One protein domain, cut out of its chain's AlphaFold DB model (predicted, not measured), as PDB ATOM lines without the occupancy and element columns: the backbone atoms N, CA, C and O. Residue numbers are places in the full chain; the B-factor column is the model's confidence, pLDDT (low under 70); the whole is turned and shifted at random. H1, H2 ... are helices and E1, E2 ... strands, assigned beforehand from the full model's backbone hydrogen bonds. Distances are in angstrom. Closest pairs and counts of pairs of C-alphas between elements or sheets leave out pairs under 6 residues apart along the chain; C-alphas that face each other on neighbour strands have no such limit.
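AT A GLANCE: This is residues 114 to 184 and 192 to 202 of the 205 residues of the protein "DUF1744 domain-containing protein" of Flavobacterium sp. (UniProt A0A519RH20). One strongly twisted sheet of five strands has a single long helix, H1, over one face and no named helix over the other. E3, the longest strand, bends sharply, and its second part pairs with E4 at one edge of the sheet. The printed part has 82 residues, in the order E1, E2, H1, E3, E4, E5; the sheet runs E1, E2, E5, E3, E4, all antiparallel. The class is mixed, helices and strands; the whole is compact, with a radius of gyration of the C-alphas of 12.8 A and spans of 36 by 29 by 19 A.

IN THESE COORDINATES: E1, residues 115 to 119, begins at C-alpha 115 (-17.251, -23.094, -22.867) and is 10.7 A long. E2 is residues 123 to 127, 13.6 A. H1, residues 133 to 149, is 24.4 A. E3, residues 158 to 169, is 21.1 A and bends by 106 degrees at residue 166. E4 is residues 175 to 179, 12.0 A. E5, residues 196 to 201, is 16.2 A and ends at C-alpha 201 (-30.460, -12.943, -29.681).

HOW THE PARTS SIT: In the hairpin E1 and E2, N 117 and O 125 are 2.9 A apart. E2 and E5 have N 197 and O 126 at 2.8 A. E5 and E3 have N 161 and O 198 at 2.8 A. In the hairpin E3 and E4, N 165 and O 178 are 2.8 A apart. The pairing is staggered: E3 pairs with E5 over residues 158 to 164 and with E4 over 164 to 169. H1 is on the sheet, forming two layers, a helix on one face of a sheet, at a height over the sheet of 9.4 A. It lies over E5 and E3, only just slantwise to the strands, at 31 degrees to E5 on the local plane. The closest C-alphas of H1 and E3 are those of Leu 144 and Leu 158, 7.3 A. E2, H1 and E3 make a split strand-helix-strand unit, two strands running the same way with E5 between them, its crossover right-handed. Every O i to N i+4 pair in H1 is within hydrogen-bond range.

THE WHOLE: The farthest C-alphas, of Pro 151 and Glu 184, are 39.1 A apart. Residues 185 to 191 are not printed, and C-alphas 184 and 192 are 19.1 A apart across this cut. Of the links printed whole, none is long. The mean pLDDT of the printed part is 76.4; residues 181 to 184 and 192 to 202 are under 70.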
ATOM      1  N   ALA A 114     -16.122 -18.987 -20.639       88.94
ATOM      2  CA  ALA A 114     -17.314 -19.699 -21.086       88.94
ATOM      3  C   ALA A 114     -16.944 -20.783 -22.106       88.94
ATOM      4  O   ALA A 114     -16.311 -20.513 -23.134       88.94
ATOM      5  N   ARG A 115     -17.402 -22.018 -21.881       90.38
ATOM      6  CA  ARG A 115     -17.251 -23.094 -22.867       90.38
ATOM      7  C   ARG A 115     -18.371 -23.004 -23.894       90.38
ATOM      8  O   ARG A 115     -19.523 -23.251 -23.560       90.38
ATOM      9  N   ILE A 116     -18.059 -22.694 -25.149       89.81
ATOM     10  CA  ILE A 116     -19.066 -22.675 -26.222       89.81
ATOM     11  C   ILE A 116     -19.411 -24.114 -26.619       89.81
ATOM     12  O   ILE A 116     -18.544 -24.839 -27.099       89.81
ATOM     13  N   VAL A 117     -20.664 -24.516 -26.413       88.50
ATOM     14  CA  VAL A 117     -21.161 -25.872 -26.709       88.50
ATOM     15  C   VAL A 117     -21.823 -25.911 -28.074       88.50
ATOM     16  O   VAL A 117     -21.570 -26.804 -28.873       88.50
ATOM     17  N   TYR A 118     -22.652 -24.910 -28.343       88.06
ATOM     18  CA  TYR A 118     -23.302 -24.714 -29.626       88.06
ATOM     19  C   TYR A 118     -23.413 -23.223 -29.896       88.06
ATOM     20  O   TYR A 118     -23.637 -22.430 -28.981       88.06
ATOM     21  N   ALA A 119     -23.252 -22.829 -31.153       87.62
ATOM     22  CA  ALA A 119     -23.319 -21.433 -31.526       87.62
ATOM     23  C   ALA A 119     -23.835 -21.289 -32.962       87.62
ATOM     24  O   ALA A 119     -23.293 -21.865 -33.901       87.62
ATOM     25  N   SER A 120     -24.880 -20.482 -33.109       84.38
ATOM     26  CA  SER A 120     -25.399 -19.948 -34.369       84.38
ATOM     27  C   SER A 120     -25.607 -18.435 -34.238       84.38
ATOM     28  O   SER A 120     -25.530 -17.895 -33.134       84.38
ATOM     29  N   GLN A 121     -25.885 -17.740 -35.343       74.19
ATOM     30  CA  GLN A 121     -26.072 -16.280 -35.348       74.19
ATOM     31  C   GLN A 121     -27.286 -15.810 -34.520       74.19
ATOM     32  O   GLN A 121     -27.337 -14.647 -34.124       74.19
ATOM     33  N   SER A 122     -28.243 -16.700 -34.242       74.44
ATOM     34  CA  SER A 122     -29.452 -16.427 -33.451       74.44
ATOM     35  C   SER A 122     -29.422 -17.028 -32.039       74.44
ATOM     36  O   SER A 122     -30.123 -16.541 -31.153       74.44
ATOM     37  N   LYS A 123     -28.614 -18.070 -31.807       80.06
ATOM     38  CA  LYS A 123     -28.588 -18.833 -30.548       80.06
ATOM     39  C   LYS A 123     -27.162 -19.178 -30.141       80.06
ATOM     40  O   LYS A 123     -26.435 -19.780 -30.930       80.06
ATOM     41  N   ILE A 124     -26.797 -18.885 -28.895       84.94
ATOM     42  CA  ILE A 124     -25.514 -19.287 -28.302       84.94
ATOM     43  C   ILE A 124     -25.797 -20.118 -27.056       84.94
ATOM     44  O   ILE A 124     -26.563 -19.704 -26.192       84.94
ATOM     45  N   ILE A 125     -25.167 -21.285 -26.961       87.44
ATOM     46  CA  ILE A 125     -25.229 -22.163 -25.799       87.44
ATOM     47  C   ILE A 125     -23.840 -22.245 -25.183       87.44
ATOM     48  O   ILE A 125     -22.888 -22.707 -25.824       87.44
ATOM     49  N   ILE A 126     -23.736 -21.818 -23.928       88.81
ATOM     50  CA  ILE A 126     -22.493 -21.883 -23.164       88.81
ATOM     51  C   ILE A 126     -22.616 -22.874 -22.012       88.81
ATOM     52  O   ILE A 126     -23.676 -22.994 -21.413       88.81
ATOM     53  N   GLY A 127     -21.530 -23.566 -21.686       87.75
ATOM     54  CA  GLY A 127     -21.355 -24.256 -20.414       87.75
ATOM     55  C   GLY A 127     -20.660 -23.326 -19.425       87.75
ATOM     56  O   GLY A 127     -19.591 -22.796 -19.736       87.75
ATOM     57  N   THR A 128     -21.256 -23.133 -18.250       84.12
ATOM     58  CA  THR A 128     -20.762 -22.221 -17.201       84.12
ATOM     59  C   THR A 128     -19.622 -22.804 -16.375       84.12
ATOM     60  O   THR A 128     -18.931 -22.071 -15.675       84.12
ATOM     61  N   GLY A 129     -19.427 -24.124 -16.410       81.06
ATOM     62  CA  GLY A 129     -18.445 -24.770 -15.543       81.06
ATOM     63  C   GLY A 129     -18.910 -24.934 -14.087       81.06
ATOM     64  O   GLY A 129     -18.124 -25.390 -13.264       81.06
ATOM     65  N   LYS A 130     -20.147 -24.530 -13.756       83.19
ATOM     66  CA  LYS A 130     -20.679 -24.485 -12.386       83.19
ATOM     67  C   LYS A 130     -21.645 -25.629 -12.106       83.19
ATOM     68  O   LYS A 130     -22.329 -26.088 -13.024       83.19
ATOM     69  N   TYR A 131     -21.694 -26.035 -10.838       77.00
ATOM     70  CA  TYR A 131     -22.508 -27.152 -10.348       77.00
ATOM     71  C   TYR A 131     -23.802 -26.684  -9.674       77.00
ATOM     72  O   TYR A 131     -24.827 -27.351  -9.786       77.00
ATOM     73  N   SER A 132     -23.764 -25.532  -8.996       80.88
ATOM     74  CA  SER A 132     -24.938 -24.925  -8.361       80.88
ATOM     75  C   SER A 132     -25.643 -23.952  -9.306       80.88
ATOM     76  O   SER A 132     -24.989 -23.200 -10.035       80.88
ATOM     77  N   PHE A 133     -26.980 -23.940  -9.268       81.38
ATOM     78  CA  PHE A 133     -27.802 -22.998 -10.032       81.38
ATOM     79  C   PHE A 133     -27.442 -21.545  -9.706       81.38
ATOM     80  O   PHE A 133     -27.157 -20.771 -10.618       81.38
ATOM     81  N   VAL A 134     -27.317 -21.222  -8.417       84.50
ATOM     82  CA  VAL A 134     -26.957 -19.882  -7.927       84.50
ATOM     83  C   VAL A 134     -25.589 -19.438  -8.459       84.50
ATOM     84  O   VAL A 134     -25.408 -18.306  -8.902       84.50
ATOM     85  N   GLU A 135     -24.600 -20.335  -8.481       84.88
ATOM     86  CA  GLU A 135     -23.278 -20.022  -9.039       84.88
ATOM     87  C   GLU A 135     -23.324 -19.786 -10.553       84.88
ATOM     88  O   GLU A 135     -22.614 -18.919 -11.069       84.88
ATOM     89  N   ALA A 136     -24.140 -20.556 -11.275       83.44
ATOM     90  CA  ALA A 136     -24.317 -20.391 -12.711       83.44
ATOM     91  C   ALA A 136     -25.063 -19.097 -13.058       83.44
ATOM     92  O   ALA A 136     -24.703 -18.438 -14.034       83.44
ATOM     93  N   GLU A 137     -26.057 -18.710 -12.259       84.12
ATOM     94  CA  GLU A 137     -26.773 -17.442 -12.401       84.12
ATOM     95  C   GLU A 137     -25.849 -16.248 -12.136       84.12
ATOM     96  O   GLU A 137     -25.766 -15.323 -12.953       84.12
ATOM     97  N   ASN A 138     -25.070 -16.299 -11.052       88.81
ATOM     98  CA  ASN A 138     -24.069 -15.280 -10.746       88.81
ATOM     99  C   ASN A 138     -23.025 -15.161 -11.862       88.81
ATOM    100  O   ASN A 138     -22.684 -14.054 -12.285       88.81
ATOM    101  N   TYR A 139     -22.555 -16.293 -12.396       89.19
ATOM    102  CA  TYR A 139     -21.650 -16.313 -13.542       89.19
ATOM    103  C   TYR A 139     -22.289 -15.709 -14.803       89.19
ATOM    104  O   TYR A 139     -21.653 -14.909 -15.486       89.19
ATOM    105  N   SER A 140     -23.550 -16.037 -15.095       85.25
ATOM    106  CA  SER A 140     -24.308 -15.460 -16.215       85.25
ATOM    107  C   SER A 140     -24.388 -13.939 -16.110       85.25
ATOM    108  O   SER A 140     -24.051 -13.217 -17.050       85.25
ATOM    109  N   THR A 141     -24.766 -13.445 -14.929       88.12
ATOM    110  CA  THR A 141     -24.877 -12.013 -14.643       88.12
ATOM    111  C   THR A 141     -23.527 -11.317 -14.776       88.12
ATOM    112  O   THR A 141     -23.448 -10.241 -15.373       88.12
ATOM    113  N   PHE A 142     -22.453 -11.936 -14.279       91.81
ATOM    114  CA  PHE A 142     -21.090 -11.449 -14.467       91.81
ATOM    115  C   PHE A 142     -20.735 -11.335 -15.955       91.81
ATOM    116  O   PHE A 142     -20.368 -10.252 -16.404       91.81
ATOM    117  N   VAL A 143     -20.917 -12.406 -16.736       89.88
ATOM    118  CA  VAL A 143     -20.615 -12.414 -18.178       89.88
ATOM    119  C   VAL A 143     -21.389 -11.319 -18.909       89.88
ATOM    120  O   VAL A 143     -20.799 -10.585 -19.699       89.88
ATOM    121  N   LEU A 144     -22.684 -11.165 -18.630       86.25
ATOM    122  CA  LEU A 144     -23.516 -10.134 -19.251       86.25
ATOM    123  C   LEU A 144     -23.046  -8.721 -18.899       86.25
ATOM    124  O   LEU A 144     -22.878  -7.894 -19.794       86.25
ATOM    125  N   ARG A 145     -22.771  -8.450 -17.617       89.25
ATOM    126  CA  ARG A 145     -22.261  -7.145 -17.168       89.25
ATOM    127  C   ARG A 145     -20.911  -6.820 -17.801       89.25
ATOM    128  O   ARG A 145     -20.695  -5.693 -18.238       89.25
ATOM    129  N   THR A 146     -20.017  -7.802 -17.882       91.44
ATOM    130  CA  THR A 146     -18.709  -7.626 -18.518       91.44
ATOM    131  C   THR A 146     -18.825  -7.454 -20.028       91.44
ATOM    132  O   THR A 146     -18.052  -6.703 -20.604       91.44
ATOM    133  N   LEU A 147     -19.783  -8.098 -20.700       86.50
ATOM    134  CA  LEU A 147     -19.996  -7.867 -22.129       86.50
ATOM    135  C   LEU A 147     -20.465  -6.437 -22.404       86.50
ATOM    136  O   LEU A 147     -19.875  -5.774 -23.251       86.50
ATOM    137  N   VAL A 148     -21.453  -5.940 -21.655       83.12
ATOM    138  CA  VAL A 148     -22.000  -4.582 -21.835       83.12
ATOM    139  C   VAL A 148     -20.968  -3.486 -21.525       83.12
ATOM    140  O   VAL A 148     -21.070  -2.386 -22.063       83.12
ATOM    141  N   SER A 149     -19.932  -3.764 -20.722       88.94
ATOM    142  CA  SER A 149     -18.860  -2.786 -20.479       88.94
ATOM    143  C   SER A 149     -17.976  -2.529 -21.707       88.94
ATOM    144  O   SER A 149     -17.343  -1.475 -21.790       88.94
ATOM    145  N   TYR A 150     -17.947  -3.439 -22.688       86.44
ATOM    146  CA  TYR A 150     -17.241  -3.202 -23.946       86.44
ATOM    147  C   TYR A 150     -18.092  -2.338 -24.889       86.44
ATOM    148  O   TYR A 150     -19.207  -2.739 -25.226       86.44
ATOM    149  N   PRO A 151     -17.548  -1.232 -25.438       85.56
ATOM    150  CA  PRO A 151     -18.292  -0.328 -26.322       85.56
ATOM    151  C   PRO A 151     -18.976  -1.020 -27.509       85.56
ATOM    152  O   PRO A 151     -20.085  -0.666 -27.888       85.56
ATOM    153  N   LEU A 152     -18.344  -2.058 -28.069       82.06
ATOM    154  CA  LEU A 152     -18.877  -2.805 -29.213       82.06
ATOM    155  C   LEU A 152     -20.138  -3.620 -28.893       82.06
ATOM    156  O   LEU A 152     -20.883  -3.946 -29.810       82.06
ATOM    157  N   PHE A 153     -20.371  -3.978 -27.630       78.50
ATOM    158  CA  PHE A 153     -21.506  -4.812 -27.221       78.50
ATOM    159  C   PHE A 153     -22.543  -4.042 -26.398       78.50
ATOM    160  O   PHE A 153     -23.494  -4.651 -25.925       78.50
ATOM    161  N   GLN A 154     -22.402  -2.724 -26.235       76.88
ATOM    162  CA  GLN A 154     -23.329  -1.919 -25.425       76.88
ATOM    163  C   GLN A 154     -24.779  -2.010 -25.910       76.88
ATOM    164  O   GLN A 154     -25.696  -2.099 -25.102       76.88
ATOM    165  N   GLN A 155     -24.978  -2.031 -27.227       70.81
ATOM    166  CA  GLN A 155     -26.300  -2.169 -27.846       70.81
ATOM    167  C   GLN A 155     -26.745  -3.635 -27.990       70.81
ATOM    168  O   GLN A 155     -27.838  -3.912 -28.478       70.81
ATOM    169  N   LEU A 156     -25.910  -4.602 -27.593       74.25
ATOM    170  CA  LEU A 156     -26.234  -6.017 -27.717       74.25
ATOM    171  C   LEU A 156     -27.104  -6.471 -26.539       74.25
ATOM    172  O   LEU A 156     -26.655  -6.536 -25.398       74.25
ATOM    173  N   ASN A 157     -28.334  -6.880 -26.834       71.19
ATOM    174  CA  ASN A 157     -29.256  -7.427 -25.843       71.19
ATOM    175  C   ASN A 157     -29.188  -8.964 -25.832       71.19
ATOM    176  O   ASN A 157     -29.807  -9.645 -26.654       71.19
ATOM    177  N   LEU A 158     -28.396  -9.512 -24.907       72.69
ATOM    178  CA  LEU A 158     -28.327 -10.947 -24.633       72.69
ATOM    179  C   LEU A 158     -29.144 -11.271 -23.386       72.69
ATOM    180  O   LEU A 158     -28.900 -10.710 -22.318       72.69
ATOM    181  N   ARG A 159     -30.077 -12.219 -23.503       72.50
ATOM    182  CA  ARG A 159     -30.887 -12.688 -22.371       72.50
ATOM    183  C   ARG A 159     -30.727 -14.194 -22.169       72.50
ATOM    184  O   ARG A 159     -30.918 -14.937 -23.138       72.50
ATOM    185  N   PRO A 160     -30.400 -14.657 -20.949       77.19
ATOM    186  CA  PRO A 160     -30.481 -16.070 -20.607       77.19
ATOM    187  C   PRO A 160     -31.940 -16.521 -20.708       77.19
ATOM    188  O   PRO A 160     -32.822 -15.893 -20.132       77.19
ATOM    189  N   GLN A 161     -32.201 -17.577 -21.472       78.38
ATOM    190  CA  GLN A 161     -33.550 -18.112 -21.684       78.38
ATOM    191  C   GLN A 161     -33.802 -19.383 -20.876       78.38
ATOM    192  O   GLN A 161     -34.875 -19.558 -20.311       78.38
ATOM    193  N   LYS A 162     -32.837 -20.309 -20.869       79.56
ATOM    194  CA  LYS A 162     -32.964 -21.617 -20.216       79.56
ATOM    195  C   LYS A 162     -31.632 -22.042 -19.611       79.56
ATOM    196  O   LYS A 162     -30.594 -21.890 -20.263       79.56
ATOM    197  N   CYS A 163     -31.706 -22.620 -18.415       82.38
ATOM    198  CA  CYS A 163     -30.597 -23.233 -17.693       82.38
ATOM    199  C   CYS A 163     -30.807 -24.751 -17.662       82.38
ATOM    200  O   CYS A 163     -31.875 -25.210 -17.261       82.38
ATOM    201  N   PHE A 164     -29.809 -25.536 -18.061       84.50
ATOM    202  CA  PHE A 164     -29.879 -27.002 -18.027       84.50
ATOM    203  C   PHE A 164     -28.778 -27.578 -17.143       84.50
ATOM    204  O   PHE A 164     -27.625 -27.188 -17.306       84.50
ATOM    205  N   LYS A 165     -29.105 -28.538 -16.268       82.69
ATOM    206  CA  LYS A 165     -28.107 -29.347 -15.537       82.69
ATOM    207  C   LYS A 165     -27.403 -30.328 -16.479       82.69
ATOM    208  O   LYS A 165     -26.199 -30.535 -16.397       82.69
ATOM    209  N   ILE A 166     -28.171 -30.915 -17.396       82.38
ATOM    210  CA  ILE A 166     -27.689 -31.830 -18.432       82.38
ATOM    211  C   ILE A 166     -28.319 -31.394 -19.745       82.38
ATOM    212  O   ILE A 166     -29.532 -31.206 -19.804       82.38
ATOM    213  N   LEU A 167     -27.503 -31.248 -20.785       85.12
ATOM    214  CA  LEU A 167     -27.943 -30.882 -22.123       85.12
ATOM    215  C   LEU A 167     -27.390 -31.886 -23.133       85.12
ATOM    216  O   LEU A 167     -26.179 -32.083 -23.222       85.12
ATOM    217  N   LEU A 168     -28.287 -32.475 -23.913       87.44
ATOM    218  CA  LEU A 168     -27.988 -33.312 -25.062       87.44
ATOM    219  C   LEU A 168     -28.386 -32.553 -26.329       87.44
ATOM    220  O   LEU A 168     -29.531 -32.124 -26.478       87.44
ATOM    221  N   ILE A 169     -27.441 -32.393 -27.249       85.50
ATOM    222  CA  ILE A 169     -27.666 -31.719 -28.529       85.50
ATOM    223  C   ILE A 169     -27.488 -32.751 -29.633       85.50
ATOM    224  O   ILE A 169     -26.430 -33.367 -29.730       85.50
ATOM    225  N   LYS A 170     -28.519 -32.921 -30.461       83.75
ATOM    226  CA  LYS A 170     -28.447 -33.740 -31.672       83.75
ATOM    227  C   LYS A 170     -28.130 -32.870 -32.886       83.75
ATOM    228  O   LYS A 170     -27.237 -33.200 -33.658       83.75
ATOM    229  N   ASP A 171     -28.841 -31.754 -33.035       83.06
ATOM    230  CA  ASP A 171     -28.629 -30.774 -34.103       83.06
ATOM    231  C   ASP A 171     -29.111 -29.368 -33.680       83.06
ATOM    232  O   ASP A 171     -29.428 -29.121 -32.515       83.06
ATOM    233  N   HIS A 172     -29.127 -28.422 -34.623       75.25
ATOM    234  CA  HIS A 172     -29.476 -27.016 -34.392       75.25
ATOM    235  C   HIS A 172     -30.906 -26.784 -33.860       75.25
ATOM    236  O   HIS A 172     -31.137 -25.795 -33.145       75.25
ATOM    237  N   MET A 173     -31.844 -27.688 -34.169       76.88
ATOM    238  CA  MET A 173     -33.247 -27.623 -33.737       76.88
ATOM    239  C   MET A 173     -33.575 -28.647 -32.650       76.88
ATOM    240  O   MET A 173     -34.426 -28.385 -31.804       76.88
ATOM    241  N   ASN A 174     -32.869 -29.775 -32.628       84.38
ATOM    242  CA  ASN A 174     -33.126 -30.896 -31.739       84.38
ATOM    243  C   ASN A 174     -32.120 -30.911 -30.585       84.38
ATOM    244  O   ASN A 174     -30.990 -31.394 -30.709       84.38
ATOM    245  N   TYR A 175     -32.562 -30.409 -29.435       86.31
ATOM    246  CA  TYR A 175     -31.849 -30.519 -28.168       86.31
ATOM    247  C   TYR A 175     -32.829 -30.838 -27.040       86.31
ATOM    248  O   TYR A 175     -33.984 -30.416 -27.059       86.31
ATOM    249  N   GLY A 176     -32.358 -31.586 -26.051       85.25
ATOM    250  CA  GLY A 176     -33.127 -31.974 -24.877       85.25
ATOM    251  C   GLY A 176     -32.249 -31.917 -23.641       85.25
ATOM    252  O   GLY A 176     -31.027 -32.013 -23.728       85.25
ATOM    253  N   GLY A 177     -32.850 -31.730 -22.478       84.75
ATOM    254  CA  GLY A 177     -32.080 -31.635 -21.253       84.75
ATOM    255  C   GLY A 177     -32.948 -31.523 -20.019       84.75
ATOM    256  O   GLY A 177     -34.139 -31.231 -20.105       84.75
ATOM    257  N   ILE A 178     -32.315 -31.728 -18.870       84.31
ATOM    258  CA  ILE A 178     -32.938 -31.538 -17.564       84.31
ATOM    259  C   ILE A 178     -32.758 -30.074 -17.187       84.31
ATOM    260  O   ILE A 178     -31.623 -29.599 -17.066       84.31
ATOM    261  N   LEU A 179     -33.869 -29.355 -17.038       81.94
ATOM    262  CA  LEU A 179     -33.849 -27.957 -16.625       81.94
ATOM    263  C   LEU A 179     -33.308 -27.838 -15.199       81.94
ATOM    264  O   LEU A 179     -33.620 -28.642 -14.322       81.94
ATOM    265  N   ALA A 180     -32.475 -26.829 -14.981       73.31
ATOM    266  CA  ALA A 180     -32.124 -26.389 -13.644       73.31
ATOM    267  C   ALA A 180     -33.259 -25.471 -13.171       73.31
ATOM    268  O   ALA A 180     -33.287 -24.300 -13.537       73.31
ATOM    269  N   ILE A 181     -34.242 -26.043 -12.474       69.81
ATOM    270  CA  ILE A 181     -35.295 -25.283 -11.792       69.81
ATOM    271  C   ILE A 181     -34.732 -24.834 -10.437       69.81
ATOM    272  O   ILE A 181     -33.921 -25.555  -9.848       69.81
ATOM    273  N   ASP A 182     -35.167 -23.669  -9.963       59.34
ATOM    274  CA  ASP A 182     -34.916 -23.141  -8.615       59.34
ATOM    275  C   ASP A 182     -35.756 -23.877  -7.549       59.34
ATOM    276  O   ASP A 182     -36.404 -23.277  -6.700       59.34
ATOM    277  N   GLU A 183     -35.823 -25.203  -7.650       49.69
ATOM    278  CA  GLU A 183     -36.484 -26.042  -6.658       49.69
ATOM    279  C   GLU A 183     -35.418 -26.620  -5.731       49.69
ATOM    280  O   GLU A 183     -34.427 -27.199  -6.196       49.69
ATOM    281  N   GLU A 184     -35.647 -26.447  -4.424       45.88
ATOM    282  CA  GLU A 184     -35.029 -27.164  -3.305       45.88
ATOM    283  C   GLU A 184     -35.126 -28.685  -3.514       45.88
ATOM    284  O   GLU A 184     -35.893 -29.388  -2.866       45.88
ATOM    285  N   PHE A 192     -20.104 -34.434 -11.133       34.84
ATOM    286  CA  PHE A 192     -19.663 -33.912 -12.439       34.84
ATOM    287  C   PHE A 192     -20.702 -33.419 -13.485       34.84
ATOM    288  O   PHE A 192     -20.681 -33.887 -14.623       34.84
ATOM    289  N   TRP A 193     -21.531 -32.406 -13.192       30.78
ATOM    290  CA  TRP A 193     -22.404 -31.788 -14.217       30.78
ATOM    291  C   TRP A 193     -22.215 -30.269 -14.349       30.78
ATOM    292  O   TRP A 193     -22.245 -29.543 -13.361       30.78
ATOM    293  N   PHE A 194     -22.041 -29.782 -15.583       36.19
ATOM    294  CA  PHE A 194     -21.943 -28.353 -15.906       36.19
ATOM    295  C   PHE A 194     -23.309 -27.766 -16.263       36.19
ATOM    296  O   PHE A 194     -24.014 -28.340 -17.088       36.19
ATOM    297  N   ILE A 195     -23.636 -26.580 -15.742       42.88
ATOM    298  CA  ILE A 195     -24.853 -25.863 -16.144       42.88
ATOM    299  C   ILE A 195     -24.682 -25.213 -17.523       42.88
ATOM    300  O   ILE A 195     -23.676 -24.556 -17.801       42.88
ATOM    301  N   TYR A 196     -25.679 -25.384 -18.390       51.00
ATOM    302  CA  TYR A 196     -25.714 -24.812 -19.734       51.00
ATOM    303  C   TYR A 196     -26.708 -23.659 -19.828       51.00
ATOM    304  O   TYR A 196     -27.865 -23.820 -19.447       51.00
ATOM    305  N   LEU A 197     -26.276 -22.526 -20.384       56.97
ATOM    306  CA  LEU A 197     -27.100 -21.341 -20.618       56.97
ATOM    307  C   LEU A 197     -27.366 -21.174 -22.105       56.97
ATOM    308  O   LEU A 197     -26.428 -21.127 -22.903       56.97
ATOM    309  N   ILE A 198     -28.639 -21.034 -22.463       56.69
ATOM    310  CA  ILE A 198     -29.047 -20.626 -23.806       56.69
ATOM    311  C   ILE A 198     -29.268 -19.119 -23.807       56.69
ATOM    312  O   ILE A 198     -30.206 -18.631 -23.179       56.69
ATOM    313  N   PHE A 199     -28.442 -18.394 -24.554       52.72
ATOM    314  CA  PHE A 199     -28.733 -17.027 -24.959       52.72
ATOM    315  C   PHE A 199     -29.498 -17.052 -26.277       52.72
ATOM    316  O   PHE A 199     -29.044 -17.652 -27.259       52.72
ATOM    317  N   CYS A 200     -30.643 -16.377 -26.303       33.88
ATOM    318  CA  CYS A 200     -31.272 -15.990 -27.556       33.88
ATOM    319  C   CYS A 200     -30.852 -14.556 -27.881       33.88
ATOM    320  O   CYS A 200     -30.797 -13.705 -26.989       33.88
ATOM    321  N   LYS A 201     -30.546 -14.302 -29.153       34.66
ATOM    322  CA  LYS A 201     -30.460 -12.943 -29.681       34.66
ATOM    323  C   LYS A 201     -31.865 -12.339 -29.587       34.66
ATOM    324  O   LYS A 201     -32.794 -12.892 -30.169       34.66
ATOM    325  N   VAL A 202     -32.028 -11.247 -28.843       32.22
ATOM    326  CA  VAL A 202     -33.226 -10.411 -28.986       32.22
ATOM    327  C   VAL A 202     -33.125  -9.748 -30.357       32.22
ATOM    328  O   VAL A 202     -32.038  -9.311 -30.750       32.22
TER     329      VAL A 202